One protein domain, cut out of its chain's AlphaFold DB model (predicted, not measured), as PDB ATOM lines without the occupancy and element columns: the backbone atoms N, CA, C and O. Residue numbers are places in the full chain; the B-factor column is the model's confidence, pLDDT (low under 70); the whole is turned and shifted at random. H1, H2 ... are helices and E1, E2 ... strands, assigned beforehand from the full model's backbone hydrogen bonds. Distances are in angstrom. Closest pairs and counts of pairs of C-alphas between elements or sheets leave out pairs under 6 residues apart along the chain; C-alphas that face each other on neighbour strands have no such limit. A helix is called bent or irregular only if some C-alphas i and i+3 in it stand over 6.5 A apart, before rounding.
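This is residues 5 to 125 of the 125 residues of the protein "5TM-5TMR_LYT domain-containing protein" of Bacillus sp. B1-b2 (UniProt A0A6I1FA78). Four helices, H3, H4, H5 and H6, stand side by side as an up-and-down bundle, each running against the one before it in the chain, and the two arms of the bent helix H1 pack on H3. The small strand hairpin of E1 and E2 lies at one end of the long axis, and the short helix H2 lies at the other. The printed part has 121 residues, with six named helices and two named strands in the order H1, H2, H3, E1, E2, H4, H5, H6; the sheet, E1 - E2, is antiparallel, and the class is mostly helix. The whole is compact, with a radius of gyration of the C-alphas of 14.8 A and spans of 43 by 32 by 25 A.

H1, residues 5 to 24, was assigned as one helix by its hydrogen bonds but is bent: C-alphas 14 and 17 are 7.0 A apart, and its arms H1a, residues 5 to 14, and H1b, residues 17 to 24, stand at a steep tilt of 60 degrees. H1b touches H3, residues 38 to 52, opposite ways at a shallow tilt of 29 degrees, the closest C-alphas being those of Pro 17 and Ala 42, 5.4 A. H1a touches residues 46 to 50 of H3 alone, closest at the C-alphas of Thr 14 and Met 46, 5.6 A. H2, residues 29 to 32, and H3 only just touch, with 3 pairs of C-alphas within 8 A, and only at the corner; the closest C-alphas are those of Arg 32 and Phe 39, 5.8 A. E1, residues 55 to 58, and E2, residues 61 to 63, form an antiparallel hairpin, with N 57 and O 61 at 3.0 A and N 61 and O 58 at 2.9 A within hydrogen-bond range. H4, residues 67 to 76, touches H3 opposite ways at a shallow tilt of 13 degrees, closest at the C-alphas of Leu 43 and Pro 69, 5.5 A. H4 and H5, residues 78 to 96, form a helical hairpin, with the C-alphas of Phe 74 and Gly 82 closest at 4.3 A. H5 and H6, residues 100 to 121, form another, at a shallow tilt of 10 degrees, with the C-alphas of Phe 94 and Phe 100 closest at 5.9 A. H3 and H6 are apart. Every O i to N i+4 pair is within hydrogen-bond range in H1a, H1b, H3, H4 and H6, and 13 of 15 are in H5; H2 is too short for such a pair.

H1a begins at C-alpha 5, (22.417, -21.556, -4.501). From first to last C-alpha, H3 is 21.3 A long, H5 28.1 A and H6 30.9 A. H6 ends at C-alpha 121, (16.927, 14.146, -6.241).

The two C-alphas farthest apart are those of Asn 28 and Asp 59, 43.7 A. The printed part has no cut, and its seven links are tight. The mean pLDDT of the printed part is 84.0; residues 57 to 62, 97 and 122 to 125 are under 70.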
ATOM      1  N   GLU A   5      21.409 -21.533  -3.440       82.56
ATOM      2  CA  GLU A   5      22.417 -21.556  -4.501       82.56
ATOM      3  C   GLU A   5      21.884 -21.059  -5.853       82.56
ATOM      4  O   GLU A   5      22.543 -20.263  -6.525       82.56
ATOM      5  N   HIS A   6      20.670 -21.468  -6.240       78.19
ATOM      6  CA  HIS A   6      20.067 -21.048  -7.505       78.19
ATOM      7  C   HIS A   6      19.732 -19.552  -7.505       78.19
ATOM      8  O   HIS A   6      20.006 -18.857  -8.483       78.19
ATOM      9  N   VAL A   7      19.200 -19.029  -6.395       80.31
ATOM     10  CA  VAL A   7      18.915 -17.588  -6.261       80.31
ATOM     11  C   VAL A   7      20.200 -16.778  -6.340       80.31
ATOM     12  O   VAL A   7      20.268 -15.797  -7.083       80.31
ATOM     13  N   SER A   8      21.227 -17.197  -5.601       80.94
ATOM     14  CA  SER A   8      22.524 -16.528  -5.583       80.94
ATOM     15  C   SER A   8      23.158 -16.492  -6.971       80.94
ATOM     16  O   SER A   8      23.640 -15.438  -7.386       80.94
ATOM     17  N   TYR A   9      23.100 -17.594  -7.724       84.69
ATOM     18  CA  TYR A   9      23.620 -17.639  -9.088       84.69
ATOM     19  C   TYR A   9      22.860 -16.697 -10.033       84.69
ATOM     20  O   TYR A   9      23.478 -15.923 -10.762       84.69
ATOM     21  N   HIS A  10      21.525 -16.691  -9.985       82.50
ATOM     22  CA  HIS A  10      20.716 -15.775 -10.795       82.50
ATOM     23  C   HIS A  10      21.015 -14.304 -10.498       82.50
ATOM     24  O   HIS A  10      21.141 -13.498 -11.425       82.50
ATOM     25  N   LEU A  11      21.127 -13.949  -9.215       82.94
ATOM     26  CA  LEU A  11      21.482 -12.596  -8.795       82.94
ATOM     27  C   LEU A  11      22.867 -12.209  -9.310       82.94
ATOM     28  O   LEU A  11      23.028 -11.118  -9.856       82.94
ATOM     29  N   LEU A  12      23.844 -13.111  -9.195       87.06
ATOM     30  CA  LEU A  12      25.203 -12.882  -9.670       87.06
ATOM     31  C   LEU A  12      25.226 -12.616 -11.179       87.06
ATOM     32  O   LEU A  12      25.755 -11.593 -11.607       87.06
ATOM     33  N   VAL A  13      24.595 -13.483 -11.977       86.19
ATOM     34  CA  VAL A  13      24.513 -13.337 -13.442       86.19
ATOM     35  C   VAL A  13      23.803 -12.043 -13.832       86.19
ATOM     36  O   VAL A  13      24.221 -11.368 -14.769       86.19
ATOM     37  N   THR A  14      22.761 -11.665 -13.092       84.75
ATOM     38  CA  THR A  14      22.014 -10.426 -13.327       84.75
ATOM     39  C   THR A  14      22.867  -9.187 -13.062       84.75
ATOM     40  O   THR A  14      22.822  -8.232 -13.828       84.75
ATOM     41  N   VAL A  15      23.652  -9.176 -11.986       87.06
ATOM     42  CA  VAL A  15      24.452  -8.009 -11.578       87.06
ATOM     43  C   VAL A  15      25.784  -7.926 -12.338       87.06
ATOM     44  O   VAL A  15      26.356  -6.840 -12.469       87.06
ATOM     45  N   LEU A  16      26.257  -9.039 -12.905       90.75
ATOM     46  CA  LEU A  16      27.533  -9.140 -13.615       90.75
ATOM     47  C   LEU A  16      27.753  -8.056 -14.691       90.75
ATOM     48  O   LEU A  16      28.815  -7.433 -14.660       90.75
ATOM     49  N   PRO A  17      26.806  -7.753 -15.607       90.44
ATOM     50  CA  PRO A  17      27.027  -6.744 -16.645       90.44
ATOM     51  C   PRO A  17      27.296  -5.355 -16.059       90.44
ATOM     52  O   PRO A  17      28.134  -4.610 -16.569       90.44
ATOM     53  N   LEU A  18      26.616  -5.023 -14.959       90.56
ATOM     54  CA  LEU A  18      26.791  -3.755 -14.262       90.56
ATOM     55  C   LEU A  18      28.153  -3.687 -13.563       90.56
ATOM     56  O   LEU A  18      28.832  -2.666 -13.652       90.56
ATOM     57  N   VAL A  19      28.572  -4.765 -12.899       90.94
ATOM     58  CA  VAL A  19      29.883  -4.836 -12.233       90.94
ATOM     59  C   VAL A  19      31.013  -4.755 -13.253       90.94
ATOM     60  O   VAL A  19      31.936  -3.964 -13.073       90.94
ATOM     61  N   CYS A  20      30.919  -5.495 -14.358       90.62
ATOM     62  CA  CYS A  20      31.884  -5.408 -15.450       90.62
ATOM     63  C   CYS A  20      31.977  -3.981 -16.002       90.62
ATOM     64  O   CYS A  20      33.077  -3.474 -16.204       90.62
ATOM     65  N   TYR A  21      30.844  -3.299 -16.192       91.06
ATOM     66  CA  TYR A  21      30.856  -1.892 -16.582       91.06
ATOM     67  C   TYR A  21      31.598  -1.024 -15.554       91.06
ATOM     68  O   TYR A  21      32.495  -0.277 -15.931       91.06
ATOM     69  N   LEU A  22      31.279  -1.149 -14.263       87.94
ATOM     70  CA  LEU A  22      31.893  -0.333 -13.210       87.94
ATOM     71  C   LEU A  22      33.405  -0.568 -13.065       87.94
ATOM     72  O   LEU A  22      34.130   0.374 -12.756       87.94
ATOM     73  N   LEU A  23      33.878  -1.799 -13.282       88.94
ATOM     74  CA  LEU A  23      35.294  -2.157 -13.144       88.94
ATOM     75  C   LEU A  23      36.124  -1.804 -14.382       88.94
ATOM     76  O   LEU A  23      37.243  -1.313 -14.249       88.94
ATOM     77  N   PHE A  24      35.598  -2.059 -15.582       88.44
ATOM     78  CA  PHE A  24      36.371  -1.941 -16.823       88.44
ATOM     79  C   PHE A  24      36.115  -0.643 -17.593       88.44
ATOM     80  O   PHE A  24      36.903  -0.287 -18.471       88.44
ATOM     81  N   VAL A  25      35.032   0.080 -17.300       87.81
ATOM     82  CA  VAL A  25      34.636   1.269 -18.059       87.81
ATOM     83  C   VAL A  25      34.659   2.506 -17.172       87.81
ATOM     84  O   VAL A  25      33.803   2.715 -16.317       87.81
ATOM     85  N   ARG A  26      35.609   3.402 -17.451       78.31
ATOM     86  CA  ARG A  26      35.645   4.742 -16.864       78.31
ATOM     87  C   ARG A  26      35.013   5.739 -17.833       78.31
ATOM     88  O   ARG A  26      35.665   6.221 -18.754       78.31
ATOM     89  N   GLU A  27      33.722   5.996 -17.657       79.88
ATOM     90  CA  GLU A  27      32.943   6.917 -18.492       79.88
ATOM     91  C   GLU A  27      32.628   8.205 -17.721       79.88
ATOM     92  O   GLU A  27      32.255   8.169 -16.545       79.88
ATOM     93  N   ASN A  28      32.775   9.355 -18.381       77.50
ATOM     94  CA  ASN A  28      32.430  10.646 -17.787       77.50
ATOM     95  C   ASN A  28      30.921  10.731 -17.522       77.50
ATOM     96  O   ASN A  28      30.112  10.315 -18.353       77.50
ATOM     97  N   GLN A  29      30.537  11.334 -16.393       71.94
ATOM     98  CA  GLN A  29      29.136  11.407 -15.958       71.94
ATOM     99  C   GLN A  29      28.203  12.017 -17.018       71.94
ATOM    100  O   GLN A  29      27.106  11.507 -17.225       71.94
ATOM    101  N   ASN A  30      28.668  13.019 -17.771       72.25
ATOM    102  CA  ASN A  30      27.883  13.643 -18.844       72.25
ATOM    103  C   ASN A  30      27.499  12.660 -19.963       72.25
ATOM    104  O   ASN A  30      26.400  12.747 -20.515       72.25
ATOM    105  N   PHE A  31      28.372  11.696 -20.274       78.00
ATOM    106  CA  PHE A  31      28.118  10.688 -21.303       78.00
ATOM    107  C   PHE A  31      27.173   9.587 -20.818       78.00
ATOM    108  O   PHE A  31      26.416   9.061 -21.626       78.00
ATOM    109  N   ARG A  32      27.118   9.301 -19.508       78.75
ATOM    110  CA  ARG A  32      26.223   8.270 -18.941       78.75
ATOM    111  C   ARG A  32      24.738   8.558 -19.175       78.75
ATOM    112  O   ARG A  32      23.946   7.623 -19.190       78.75
ATOM    113  N   SER A  33      24.362   9.822 -19.397       78.88
ATOM    114  CA  SER A  33      22.968  10.196 -19.691       78.88
ATOM    115  C   SER A  33      22.521   9.953 -21.137       78.88
ATOM    116  O   SER A  33      21.347  10.130 -21.480       78.88
ATOM    117  N   GLN A  34      23.450   9.560 -22.011       83.56
ATOM    118  CA  GLN A  34      23.163   9.300 -23.413       83.56
ATOM    119  C   GLN A  34      22.610   7.886 -23.610       83.56
ATOM    120  O   GLN A  34      23.088   6.918 -23.015       83.56
ATOM    121  N   ILE A  35      21.636   7.766 -24.517       75.44
ATOM    122  CA  ILE A  35      20.959   6.504 -24.866       75.44
ATOM    123  C   ILE A  35      21.905   5.526 -25.597       75.44
ATOM    124  O   ILE A  35      21.608   4.349 -25.690       75.44
ATOM    125  N   CYS A  36      23.084   5.965 -26.050       79.62
ATOM    126  CA  CYS A  36      24.106   5.094 -26.656       79.62
ATOM    127  C   CYS A  36      25.374   4.965 -25.796       79.62
ATOM    128  O   CYS A  36      26.432   4.590 -26.300       79.62
ATOM    129  N   SER A  37      25.295   5.315 -24.511       88.88
ATOM    130  CA  SER A  37      26.427   5.187 -23.593       88.88
ATOM    131  C   SER A  37      26.766   3.726 -23.316       88.88
ATOM    132  O   SER A  37      25.904   2.839 -23.372       88.88
ATOM    133  N   LYS A  38      28.020   3.468 -22.936       89.81
ATOM    134  CA  LYS A  38      28.434   2.128 -22.488       89.81
ATOM    135  C   LYS A  38      27.619   1.695 -21.264       89.81
ATOM    136  O   LYS A  38      27.334   0.510 -21.100       89.81
ATOM    137  N   PHE A  39      27.185   2.663 -20.454       91.31
ATOM    138  CA  PHE A  39      26.279   2.446 -19.332       91.31
ATOM    139  C   PHE A  39      24.918   1.895 -19.761       91.31
ATOM    140  O   PHE A  39      24.462   0.889 -19.220       91.31
ATOM    141  N   PHE A  40      24.276   2.524 -20.751       92.88
ATOM    142  CA  PHE A  40      22.986   2.066 -21.262       92.88
ATOM    143  C   PHE A  40      23.075   0.656 -21.847       92.88
ATOM    144  O   PHE A  40      22.187  -0.161 -21.605       92.88
ATOM    145  N   VAL A  41      24.159   0.341 -22.561       93.00
ATOM    146  CA  VAL A  41      24.396  -1.010 -23.089       93.00
ATOM    147  C   VAL A  41      24.488  -2.027 -21.950       93.00
ATOM    148  O   VAL A  41      23.801  -3.045 -21.989       93.00
ATOM    149  N   ALA A  42      25.257  -1.736 -20.897       93.50
ATOM    150  CA  ALA A  42      25.374  -2.618 -19.736       93.50
ATOM    151  C   ALA A  42      24.025  -2.842 -19.026       93.50
ATOM    152  O   ALA A  42      23.676  -3.979 -18.703       93.50
ATOM    153  N   LEU A  43      23.233  -1.778 -18.839       93.94
ATOM    154  CA  LEU A  43      21.892  -1.875 -18.258       93.94
ATOM    155  C   LEU A  43      20.908  -2.625 -19.155       93.94
ATOM    156  O   LEU A  43      20.064  -3.355 -18.646       93.94
ATOM    157  N   SER A  44      21.024  -2.482 -20.474       93.56
ATOM    158  CA  SER A  44      20.186  -3.207 -21.432       93.56
ATOM    159  C   SER A  44      20.488  -4.704 -21.400       93.56
ATOM    160  O   SER A  44      19.565  -5.511 -21.362       93.56
ATOM    161  N   ILE A  45      21.768  -5.089 -21.331       93.44
ATOM    162  CA  ILE A  45      22.180  -6.493 -21.172       93.44
ATOM    163  C   ILE A  45      21.649  -7.053 -19.849       93.44
ATOM    164  O   ILE A  45      21.053  -8.129 -19.836       93.44
ATOM    165  N   MET A  46      21.808  -6.310 -18.749       93.31
ATOM    166  CA  MET A  46      21.249  -6.677 -17.444       93.31
ATOM    167  C   MET A  46      19.729  -6.872 -17.519       93.31
ATOM    168  O   MET A  46      19.217  -7.895 -17.072       93.31
ATOM    169  N   LEU A  47      19.004  -5.932 -18.131       92.81
ATOM    170  CA  LEU A  47      17.555  -6.004 -18.313       92.81
ATOM    171  C   LEU A  47      17.143  -7.250 -19.107       92.81
ATOM    172  O   LEU A  47      16.263  -7.990 -18.670       92.81
ATOM    173  N   ILE A  48      17.805  -7.526 -20.228       91.44
ATOM    174  CA  ILE A  48      17.516  -8.704 -21.053       91.44
ATOM    175  C   ILE A  48      17.774  -9.993 -20.265       91.44
ATOM    176  O   ILE A  48      16.921 -10.878 -20.258       91.44
ATOM    177  N   LEU A  49      18.887 -10.087 -19.529       89.44
ATOM    178  CA  LEU A  49      19.180 -11.246 -18.677       89.44
ATOM    179  C   LEU A  49      18.092 -11.472 -17.619       89.44
ATOM    180  O   LEU A  49      17.663 -12.608 -17.422       89.44
ATOM    181  N   THR A  50      17.581 -10.405 -16.995       89.31
ATOM    182  CA  THR A  50      16.469 -10.532 -16.033       89.31
ATOM    183  C   THR A  50      15.156 -10.985 -16.664       89.31
ATOM    184  O   THR A  50      14.343 -11.607 -15.985       89.31
ATOM    185  N   MET A  51      14.929 -10.686 -17.945       86.69
ATOM    186  CA  MET A  51      13.725 -11.118 -18.663       86.69
ATOM    187  C   MET A  51      13.816 -12.558 -19.137       86.69
ATOM    188  O   MET A  51      12.822 -13.276 -19.076       86.69
ATOM    189  N   LEU A  52      14.996 -12.976 -19.596       85.88
ATOM    190  CA  LEU A  52      15.241 -14.350 -20.020       85.88
ATOM    191  C   LEU A  52      15.182 -15.325 -18.844       85.88
ATOM    192  O   LEU A  52      14.825 -16.483 -19.041       85.88
ATOM    193  N   ASN A  53      15.512 -14.862 -17.635       81.06
ATOM    194  CA  ASN A  53      15.671 -15.734 -16.480       81.06
ATOM    195  C   ASN A  53      14.848 -15.296 -15.246       81.06
ATOM    196  O   ASN A  53      15.421 -14.949 -14.204       81.06
ATOM    197  N   PRO A  54      13.502 -15.292 -15.336       77.06
ATOM    198  CA  PRO A  54      12.636 -14.836 -14.253       77.06
ATOM    199  C   PRO A  54      12.683 -15.792 -13.054       77.06
ATOM    200  O   PRO A  54      12.440 -16.992 -13.188       77.06
ATOM    201  N   ILE A  55      12.931 -15.257 -11.854       73.56
ATOM    202  CA  ILE A  55      12.925 -16.053 -10.619       73.56
ATOM    203  C   ILE A  55      11.477 -16.246 -10.155       73.56
ATOM    204  O   ILE A  55      10.803 -15.296  -9.746       73.56
ATOM    205  N   ARG A  56      10.996 -17.490 -10.215       70.56
ATOM    206  CA  ARG A  56       9.659 -17.886  -9.748       70.56
ATOM    207  C   ARG A  56       9.775 -18.519  -8.368       70.56
ATOM    208  O   ARG A  56      10.296 -19.622  -8.264       70.56
ATOM    209  N   ILE A  57       9.326 -17.816  -7.327       64.50
ATOM    210  CA  ILE A  57       9.424 -18.283  -5.933       64.50
ATOM    211  C   ILE A  57       8.361 -19.354  -5.649       64.50
ATOM    212  O   ILE A  57       8.660 -20.370  -5.024       64.50
ATOM    213  N   THR A  58       7.159 -19.155  -6.194       65.81
ATOM    214  CA  THR A  58       6.007 -20.067  -6.127       65.81
ATOM    215  C   THR A  58       5.216 -19.946  -7.438       65.81
ATOM    216  O   THR A  58       5.357 -18.936  -8.129       65.81
ATOM    217  N   ASP A  59       4.361 -20.915  -7.785       59.97
ATOM    218  CA  ASP A  59       3.571 -20.924  -9.036       59.97
ATOM    219  C   ASP A  59       2.743 -19.643  -9.280       59.97
ATOM    220  O   ASP A  59       2.450 -19.300 -10.424       59.97
ATOM    221  N   SER A  60       2.424 -18.894  -8.220       62.38
ATOM    222  CA  SER A  60       1.687 -17.624  -8.265       62.38
ATOM    223  C   SER A  60       2.528 -16.364  -8.007       62.38
ATOM    224  O   SER A  60       2.017 -15.261  -8.189       62.38
ATOM    225  N   TYR A  61       3.804 -16.486  -7.616       58.91
ATOM    226  CA  TYR A  61       4.656 -15.347  -7.247       58.91
ATOM    227  C   TYR A  61       5.974 -15.334  -8.026       58.91
ATOM    228  O   TYR A  61       6.869 -16.161  -7.820       58.91
ATOM    229  N   GLN A  62       6.104 -14.334  -8.896       68.25
ATOM    230  CA  GLN A  62       7.321 -14.041  -9.652       68.25
ATOM    231  C   GLN A  62       7.976 -12.779  -9.098       68.25
ATOM    232  O   GLN A  62       7.295 -11.785  -8.844       68.25
ATOM    233  N   PHE A  63       9.294 -12.816  -8.908       71.62
ATOM    234  CA  PHE A  63      10.039 -11.649  -8.451       71.62
ATOM    235  C   PHE A  63      10.551 -10.844  -9.651       71.62
ATOM    236  O   PHE A  63      11.320 -11.345 -10.475       71.62
ATOM    237  N   ASP A  64      10.139  -9.581  -9.743       75.88
ATOM    238  CA  ASP A  64      10.407  -8.719 -10.896       75.88
ATOM    239  C   ASP A  64      11.772  -8.012 -10.804       75.88
ATOM    240  O   ASP A  64      11.881  -6.794 -10.654       75.88
ATOM    241  N   PHE A  65      12.853  -8.782 -10.963       83.38
ATOM    242  CA  PHE A  65      14.227  -8.252 -10.991       83.38
ATOM    243  C   PHE A  65      14.490  -7.261 -12.132       83.38
ATOM    244  O   PHE A  65      15.382  -6.422 -12.022       83.38
ATOM    245  N   LYS A  66      13.670  -7.295 -13.189       87.69
ATOM    246  CA  LYS A  66      13.711  -6.354 -14.322       87.69
ATOM    247  C   LYS A  66      13.538  -4.886 -13.920       87.69
ATOM    248  O   LYS A  66      13.977  -3.997 -14.642       87.69
ATOM    249  N   VAL A  67      12.959  -4.619 -12.748       87.81
ATOM    250  CA  VAL A  67      12.804  -3.258 -12.215       87.81
ATOM    251  C   VAL A  67      14.149  -2.658 -11.776       87.81
ATOM    252  O   VAL A  67      14.346  -1.452 -11.906       87.81
ATOM    253  N   ILE A  68      15.109  -3.472 -11.326       89.75
ATOM    254  CA  ILE A  68      16.419  -3.006 -10.835       89.75
ATOM    255  C   ILE A  68      17.205  -2.221 -11.902       89.75
ATOM    256  O   ILE A  68      17.544  -1.064 -11.638       89.75
ATOM    257  N   PRO A  69      17.486  -2.769 -13.105       91.62
ATOM    258  CA  PRO A  69      18.200  -2.020 -14.139       91.62
ATOM    259  C   PRO A  69      17.452  -0.755 -14.575       91.62
ATOM    260  O   PRO A  69      18.094   0.245 -14.891       91.62
ATOM    261  N   ILE A  70      16.115  -0.753 -14.535       91.94
ATOM    262  CA  ILE A  70      15.297   0.427 -14.856       91.94
ATOM    263  C   ILE A  70      15.512   1.528 -13.813       91.94
ATOM    264  O   ILE A  70      15.812   2.661 -14.188       91.94
ATOM    265  N   ILE A  71      15.419   1.201 -12.519       91.12
ATOM    266  CA  ILE A  71      15.682   2.148 -11.423       91.12
ATOM    267  C   ILE A  71      17.089   2.731 -11.568       91.12
ATOM    268  O   ILE A  71      17.257   3.949 -11.569       91.12
ATOM    269  N   ILE A  72      18.098   1.880 -11.761       91.56
ATOM    270  CA  ILE A  72      19.484   2.328 -11.939       91.56
ATOM    271  C   ILE A  72      19.604   3.254 -13.160       91.56
ATOM    272  O   ILE A  72      20.270   4.288 -13.085       91.56
ATOM    273  N   GLY A  73      18.912   2.941 -14.257       91.25
ATOM    274  CA  GLY A  73      18.836   3.790 -15.442       91.25
ATOM    275  C   GLY A  73      18.270   5.179 -15.153       91.25
ATOM    276  O   GLY A  73      18.875   6.161 -15.570       91.25
ATOM    277  N   PHE A  74      17.172   5.279 -14.399       90.69
ATOM    278  CA  PHE A  74      16.575   6.567 -14.020       90.69
ATOM    279  C   PHE A  74      17.486   7.399 -13.115       90.69
ATOM    280  O   PHE A  74      17.712   8.573 -13.403       90.69
ATOM    281  N   PHE A  75      18.029   6.801 -12.052       88.62
ATOM    282  CA  PHE A  75      18.813   7.532 -11.054       88.62
ATOM    283  C   PHE A  75      20.218   7.903 -11.542       88.62
ATOM    284  O   PHE A  75      20.678   9.009 -11.275       88.62
ATOM    285  N   TYR A  76      20.901   7.011 -12.269       86.62
ATOM    286  CA  TYR A  76      22.304   7.211 -12.665       86.62
ATOM    287  C   TYR A  76      22.488   7.591 -14.137       86.62
ATOM    288  O   TYR A  76      23.457   8.267 -14.474       86.62
ATOM    289  N   GLY A  77      21.591   7.149 -15.021       84.62
ATOM    290  CA  GLY A  77      21.586   7.507 -16.446       84.62
ATOM    291  C   GLY A  77      20.600   8.630 -16.774       84.62
ATOM    292  O   GLY A  77      20.497   9.074 -17.915       84.62
ATOM    293  N   GLY A  78      19.851   9.110 -15.785       87.88
ATOM    294  CA  GLY A  78      18.824  10.118 -15.977       87.88
ATOM    295  C   GLY A  78      17.576   9.596 -16.692       87.88
ATOM    296  O   GLY A  78      17.425   8.431 -17.068       87.88
ATOM    297  N   THR A  79      16.637  10.512 -16.905       89.19
ATOM    298  CA  THR A  79      15.281  10.170 -17.347       89.19
ATOM    299  C   THR A  79      15.229   9.520 -18.731       89.19
ATOM    300  O   THR A  79      14.417   8.629 -18.963       89.19
ATOM    301  N   ARG A  80      16.104   9.941 -19.655       90.38
ATOM    302  CA  ARG A  80      16.137   9.420 -21.032       90.38
ATOM    303  C   ARG A  80      16.528   7.942 -21.073       90.38
ATOM    304  O   ARG A  80      15.875   7.166 -21.760       90.38
ATOM    305  N   VAL A  81      17.553   7.563 -20.306       91.75
ATOM    306  CA  VAL A  81      18.038   6.179 -20.189       91.75
ATOM    307  C   VAL A  81      16.966   5.296 -19.549       91.75
ATOM    308  O   VAL A  81      16.657   4.232 -20.080       91.75
ATOM    309  N   GLY A  82      16.340   5.760 -18.463       91.06
ATOM    310  CA  GLY A  82      15.246   5.041 -17.803       91.06
ATOM    311  C   GLY A  82      14.048   4.771 -18.722       91.06
ATOM    312  O   GLY A  82      13.585   3.633 -18.816       91.06
ATOM    313  N   ILE A  83      13.582   5.785 -19.462       92.44
ATOM    314  CA  ILE A  83      12.485   5.628 -20.434       92.44
ATOM    315  C   ILE A  83      12.880   4.665 -21.560       92.44
ATOM    316  O   ILE A  83      12.083   3.805 -21.931       92.44
ATOM    317  N   ALA A  84      14.105   4.766 -22.083       94.06
ATOM    318  CA  ALA A  84      14.584   3.865 -23.128       94.06
ATOM    319  C   ALA A  84      14.602   2.394 -22.665       94.06
ATOM    320  O   ALA A  84      14.175   1.514 -23.410       94.06
ATOM    321  N   LEU A  85      15.006   2.121 -21.419       94.00
ATOM    322  CA  LEU A  85      14.957   0.771 -20.841       94.00
ATOM    323  C   LEU A  85      13.520   0.253 -20.683       94.00
ATOM    324  O   LEU A  85      13.260  -0.917 -20.958       94.00
ATOM    325  N   ILE A  86      12.566   1.110 -20.302       92.88
ATOM    326  CA  ILE A  86      11.142   0.734 -20.272       92.88
ATOM    327  C   ILE A  86      10.641   0.399 -21.681       92.88
ATOM    328  O   ILE A  86       9.919  -0.579 -21.850       92.88
ATOM    329  N   MET A  87      11.043   1.160 -22.701       92.19
ATOM    330  CA  MET A  87      10.675   0.857 -24.087       92.19
ATOM    331  C   MET A  87      11.222  -0.501 -24.540       92.19
ATOM    332  O   MET A  87      10.490  -1.264 -25.168       92.19
ATOM    333  N   ILE A  88      12.462  -0.844 -24.168       92.44
ATOM    334  CA  ILE A  88      13.031  -2.182 -24.410       92.44
ATOM    335  C   ILE A  88      12.193  -3.255 -23.707       92.44
ATOM    336  O   ILE A  88      11.840  -4.257 -24.329       92.44
ATOM    337  N   LEU A  89      11.821  -3.031 -22.441       91.69
ATOM    338  CA  LEU A  89      10.967  -3.949 -21.686       91.69
ATOM    339  C   LEU A  89       9.628  -4.183 -22.378       91.69
ATOM    340  O   LEU A  89       9.215  -5.330 -22.527       91.69
ATOM    341  N   LEU A  90       8.953  -3.118 -22.808       90.19
ATOM    342  CA  LEU A  90       7.654  -3.218 -23.469       90.19
ATOM    343  C   LEU A  90       7.770  -3.913 -24.825       90.19
ATOM    344  O   LEU A  90       6.942  -4.764 -25.130       90.19
ATOM    345  N   CYS A  91       8.812  -3.608 -25.601       89.31
ATOM    346  CA  CYS A  91       9.075  -4.270 -26.876       89.31
ATOM    347  C   CYS A  91       9.276  -5.781 -26.688       89.31
ATOM    348  O   CYS A  91       8.653  -6.573 -27.389       89.31
ATOM    349  N   PHE A  92      10.052  -6.185 -25.680       86.00
ATOM    350  CA  PHE A  92      10.250  -7.596 -25.355       86.00
ATOM    351  C   PHE A  92       8.949  -8.270 -24.887       86.00
ATOM    352  O   PHE A  92       8.628  -9.383 -25.302       86.00
ATOM    353  N   HIS A  93       8.169  -7.594 -24.038       82.88
ATOM    354  CA  HIS A  93       6.927  -8.146 -23.491       82.88
ATOM    355  C   HIS A  93       5.809  -8.261 -24.536       82.88
ATOM    356  O   HIS A  93       4.994  -9.182 -24.452       82.88
ATOM    357  N   PHE A  94       5.787  -7.363 -25.526       82.00
ATOM    358  CA  PHE A  94       4.846  -7.395 -26.647       82.00
ATOM    359  C   PHE A  94       4.948  -8.701 -27.445       82.00
ATOM    360  O   PHE A  94       3.933  -9.233 -27.881       82.00
ATOM    361  N   SER A  95       6.152  -9.260 -27.579       77.25
ATOM    362  CA  SER A  95       6.366 -10.520 -28.299       77.25
ATOM    363  C   SER A  95       5.937 -11.772 -27.524       77.25
ATOM    364  O   SER A  95       5.730 -12.810 -28.147       77.25
ATOM    365  N   TYR A  96       5.807 -11.706 -26.192       72.38
ATOM    366  CA  TYR A  96       5.677 -12.899 -25.340       72.38
ATOM    367  C   TYR A  96       4.355 -13.032 -24.570       72.38
ATOM    368  O   TYR A  96       4.032 -14.140 -24.144       72.38
ATOM    369  N   SER A  97       3.597 -11.954 -24.331       68.56
ATOM    370  CA  SER A  97       2.505 -11.976 -23.343       68.56
ATOM    371  C   SER A  97       1.184 -11.395 -23.850       68.56
ATOM    372  O   SER A  97       1.142 -10.287 -24.379       68.56
ATOM    373  N   MET A  98       0.075 -12.096 -23.575       70.44
ATOM    374  CA  MET A  98      -1.292 -11.587 -23.784       70.44
ATOM    375  C   MET A  98      -1.656 -10.417 -22.847       70.44
ATOM    376  O   MET A  98      -2.538  -9.627 -23.167       70.44
ATOM    377  N   HIS A  99      -0.962 -10.253 -21.713       77.81
ATOM    378  CA  HIS A  99      -1.253  -9.218 -20.706       77.81
ATOM    379  C   HIS A  99      -0.436  -7.929 -20.920       77.81
ATOM    380  O   HIS A  99      -0.039  -7.246 -19.968       77.81
ATOM    381  N   PHE A 100      -0.165  -7.588 -22.181       78.81
ATOM    382  CA  PHE A 100       0.638  -6.423 -22.557       78.81
ATOM    383  C   PHE A 100       0.071  -5.106 -22.003       78.81
ATOM    384  O   PHE A 100       0.817  -4.313 -21.434       78.81
ATOM    385  N   LEU A 101      -1.251  -4.903 -22.082       82.19
ATOM    386  CA  LEU A 101      -1.916  -3.676 -21.614       82.19
ATOM    387  C   LEU A 101      -1.717  -3.416 -20.114       82.19
ATOM    388  O   LEU A 101      -1.406  -2.293 -19.717       82.19
ATOM    389  N   ILE A 102      -1.850  -4.453 -19.283       84.38
ATOM    390  CA  ILE A 102      -1.663  -4.344 -17.826       84.38
ATOM    391  C   ILE A 102      -0.207  -3.990 -17.513       84.38
ATOM    392  O   ILE A 102       0.073  -3.119 -16.690       84.38
ATOM    393  N   THR A 103       0.728  -4.625 -18.222       84.31
ATOM    394  CA  THR A 103       2.161  -4.348 -18.085       84.31
ATOM    395  C   THR A 103       2.464  -2.900 -18.470       84.31
ATOM    396  O   THR A 103       3.083  -2.172 -17.700       84.31
ATOM    397  N   MET A 104       1.962  -2.437 -19.613       86.06
ATOM    398  CA  MET A 104       2.145  -1.062 -20.076       86.06
ATOM    399  C   MET A 104       1.629  -0.035 -19.059       86.06
ATOM    400  O   MET A 104       2.325   0.936 -18.762       86.06
ATOM    401  N   LEU A 105       0.449  -0.268 -18.481       88.75
ATOM    402  CA  LEU A 105      -0.136   0.632 -17.491       88.75
ATOM    403  C   LEU A 105       0.689   0.670 -16.194       88.75
ATOM    404  O   LEU A 105       1.032   1.755 -15.722       88.75
ATOM    405  N   ASN A 106       1.099  -0.488 -15.672       89.19
ATOM    406  CA  ASN A 106       1.928  -0.575 -14.466       89.19
ATOM    407  C   ASN A 106       3.273   0.143 -14.634       89.19
ATOM    408  O   ASN A 106       3.672   0.937 -13.778       89.19
ATOM    409  N   TYR A 107       3.962  -0.090 -15.754       87.56
ATOM    410  CA  TYR A 107       5.251   0.548 -16.018       87.56
ATOM    411  C   TYR A 107       5.117   2.041 -16.350       87.56
ATOM    412  O   TYR A 107       6.043   2.800 -16.069       87.56
ATOM    413  N   SER A 108       3.969   2.498 -16.860       87.88
ATOM    414  CA  SER A 108       3.674   3.927 -17.042       87.88
ATOM    415  C   SER A 108       3.531   4.663 -15.703       87.88
ATOM    416  O   SER A 108       4.151   5.711 -15.489       87.88
ATOM    417  N   ILE A 109       2.791   4.077 -14.755       90.88
ATOM    418  CA  ILE A 109       2.658   4.619 -13.393       90.88
ATOM    419  C   ILE A 109       4.029   4.636 -12.705       90.88
ATOM    420  O   ILE A 109       4.451   5.676 -12.196       90.88
ATOM    421  N   ALA A 110       4.762   3.520 -12.757       88.44
ATOM    422  CA  ALA A 110       6.098   3.422 -12.173       88.44
ATOM    423  C   ALA A 110       7.075   4.441 -12.784       88.44
ATOM    424  O   ALA A 110       7.803   5.108 -12.051       88.44
ATOM    425  N   SER A 111       7.057   4.616 -14.110       88.50
ATOM    426  CA  SER A 111       7.866   5.620 -14.812       88.50
ATOM    427  C   SER A 111       7.561   7.030 -14.316       88.50
ATOM    428  O   SER A 111       8.474   7.778 -13.979       88.50
ATOM    429  N   THR A 112       6.281   7.383 -14.193       89.38
ATOM    430  CA  THR A 112       5.855   8.713 -13.731       89.38
ATOM    431  C   THR A 112       6.385   9.011 -12.326       89.38
ATOM    432  O   THR A 112       6.951  10.081 -12.087       89.38
ATOM    433  N   ILE A 113       6.286   8.035 -11.420       91.19
ATOM    434  CA  ILE A 113       6.837   8.125 -10.061       91.19
ATOM    435  C   ILE A 113       8.363   8.290 -10.109       91.19
ATOM    436  O   ILE A 113       8.911   9.181  -9.460       91.19
ATOM    437  N   MET A 114       9.058   7.485 -10.915       89.12
ATOM    438  CA  MET A 114      10.519   7.540 -11.033       89.12
ATOM    439  C   MET A 114      11.016   8.858 -11.626       89.12
ATOM    440  O   MET A 114      12.011   9.404 -11.151       89.12
ATOM    441  N   ILE A 115      10.315   9.421 -12.613       88.75
ATOM    442  CA  ILE A 115      10.617  10.744 -13.176       88.75
ATOM    443  C   ILE A 115      10.530  11.808 -12.083       88.75
ATOM    444  O   ILE A 115      11.428  12.646 -11.968       88.75
ATOM    445  N   TYR A 116       9.466  11.774 -11.278       89.31
ATOM    446  CA  TYR A 116       9.277  12.721 -10.184       89.31
ATOM    447  C   TYR A 116      10.395  12.609  -9.141       89.31
ATOM    448  O   TYR A 116      11.015  13.618  -8.796       89.31
ATOM    449  N   LEU A 117      10.713  11.388  -8.704       88.25
ATOM    450  CA  LEU A 117      11.786  11.128  -7.742       88.25
ATOM    451  C   LEU A 117      13.148  11.581  -8.269       88.25
ATOM    452  O   LEU A 117      13.863  12.293  -7.569       88.25
ATOM    453  N   THR A 118      13.472  11.253  -9.521       84.38
ATOM    454  CA  THR A 118      14.745  11.627 -10.159       84.38
ATOM    455  C   THR A 118      14.886  13.146 -10.258       84.38
ATOM    456  O   THR A 118      15.934  13.694  -9.929       84.38
ATOM    457  N   LYS A 119      13.822  13.858 -10.656       83.25
ATOM    458  CA  LYS A 119      13.817  15.331 -10.698       83.25
ATOM    459  C   LYS A 119      13.898  15.971  -9.314       83.25
ATOM    460  O   LYS A 119      14.356  17.105  -9.200       83.25
ATOM    461  N   SER A 120      13.385  15.308  -8.280       83.88
ATOM    462  CA  SER A 120      13.515  15.780  -6.899       83.88
ATOM    463  C   SER A 120      14.956  15.625  -6.416       83.88
ATOM    464  O   SER A 120      15.562  16.594  -5.977       83.88
ATOM    465  N   TRP A 121      15.543  14.443  -6.610       75.56
ATOM    466  CA  TRP A 121      16.927  14.146  -6.241       75.56
ATOM    467  C   TRP A 121      17.941  15.052  -6.941       75.56
ATOM    468  O   TRP A 121      18.818  15.612  -6.299       75.56
ATOM    469  N   MET A 122      17.781  15.254  -8.248       67.50
ATOM    470  CA  MET A 122      18.681  16.093  -9.045       67.50
ATOM    471  C   MET A 122      18.555  17.590  -8.731       67.50
ATOM    472  O   MET A 122      19.408  18.365  -9.133       67.50
ATOM    473  N   ARG A 123      17.494  18.016  -8.030       65.88
ATOM    474  CA  ARG A 123      17.380  19.386  -7.504       65.88
ATOM    475  C   ARG A 123      18.147  19.595  -6.198       65.88
ATOM    476  O   ARG A 123      18.359  20.743  -5.826       65.88
ATOM    477  N   PHE A 124      18.506  18.522  -5.498       58.59
ATOM    478  CA  PHE A 124      19.246  18.571  -4.234       58.59
ATOM    479  C   PHE A 124      20.769  18.453  -4.407       58.59
ATOM    480  O   PHE A 124      21.488  18.623  -3.424       58.59
ATOM    481  N   LEU A 125      21.245  18.145  -5.617       54.97
ATOM    482  CA  LEU A 125      22.644  17.863  -5.958       54.97
ATOM    483  C   LEU A 125      23.207  18.991  -6.827       54.97
ATOM    484  O   LEU A 125      24.367  19.383  -6.584       54.97
TER     485      LEU A 125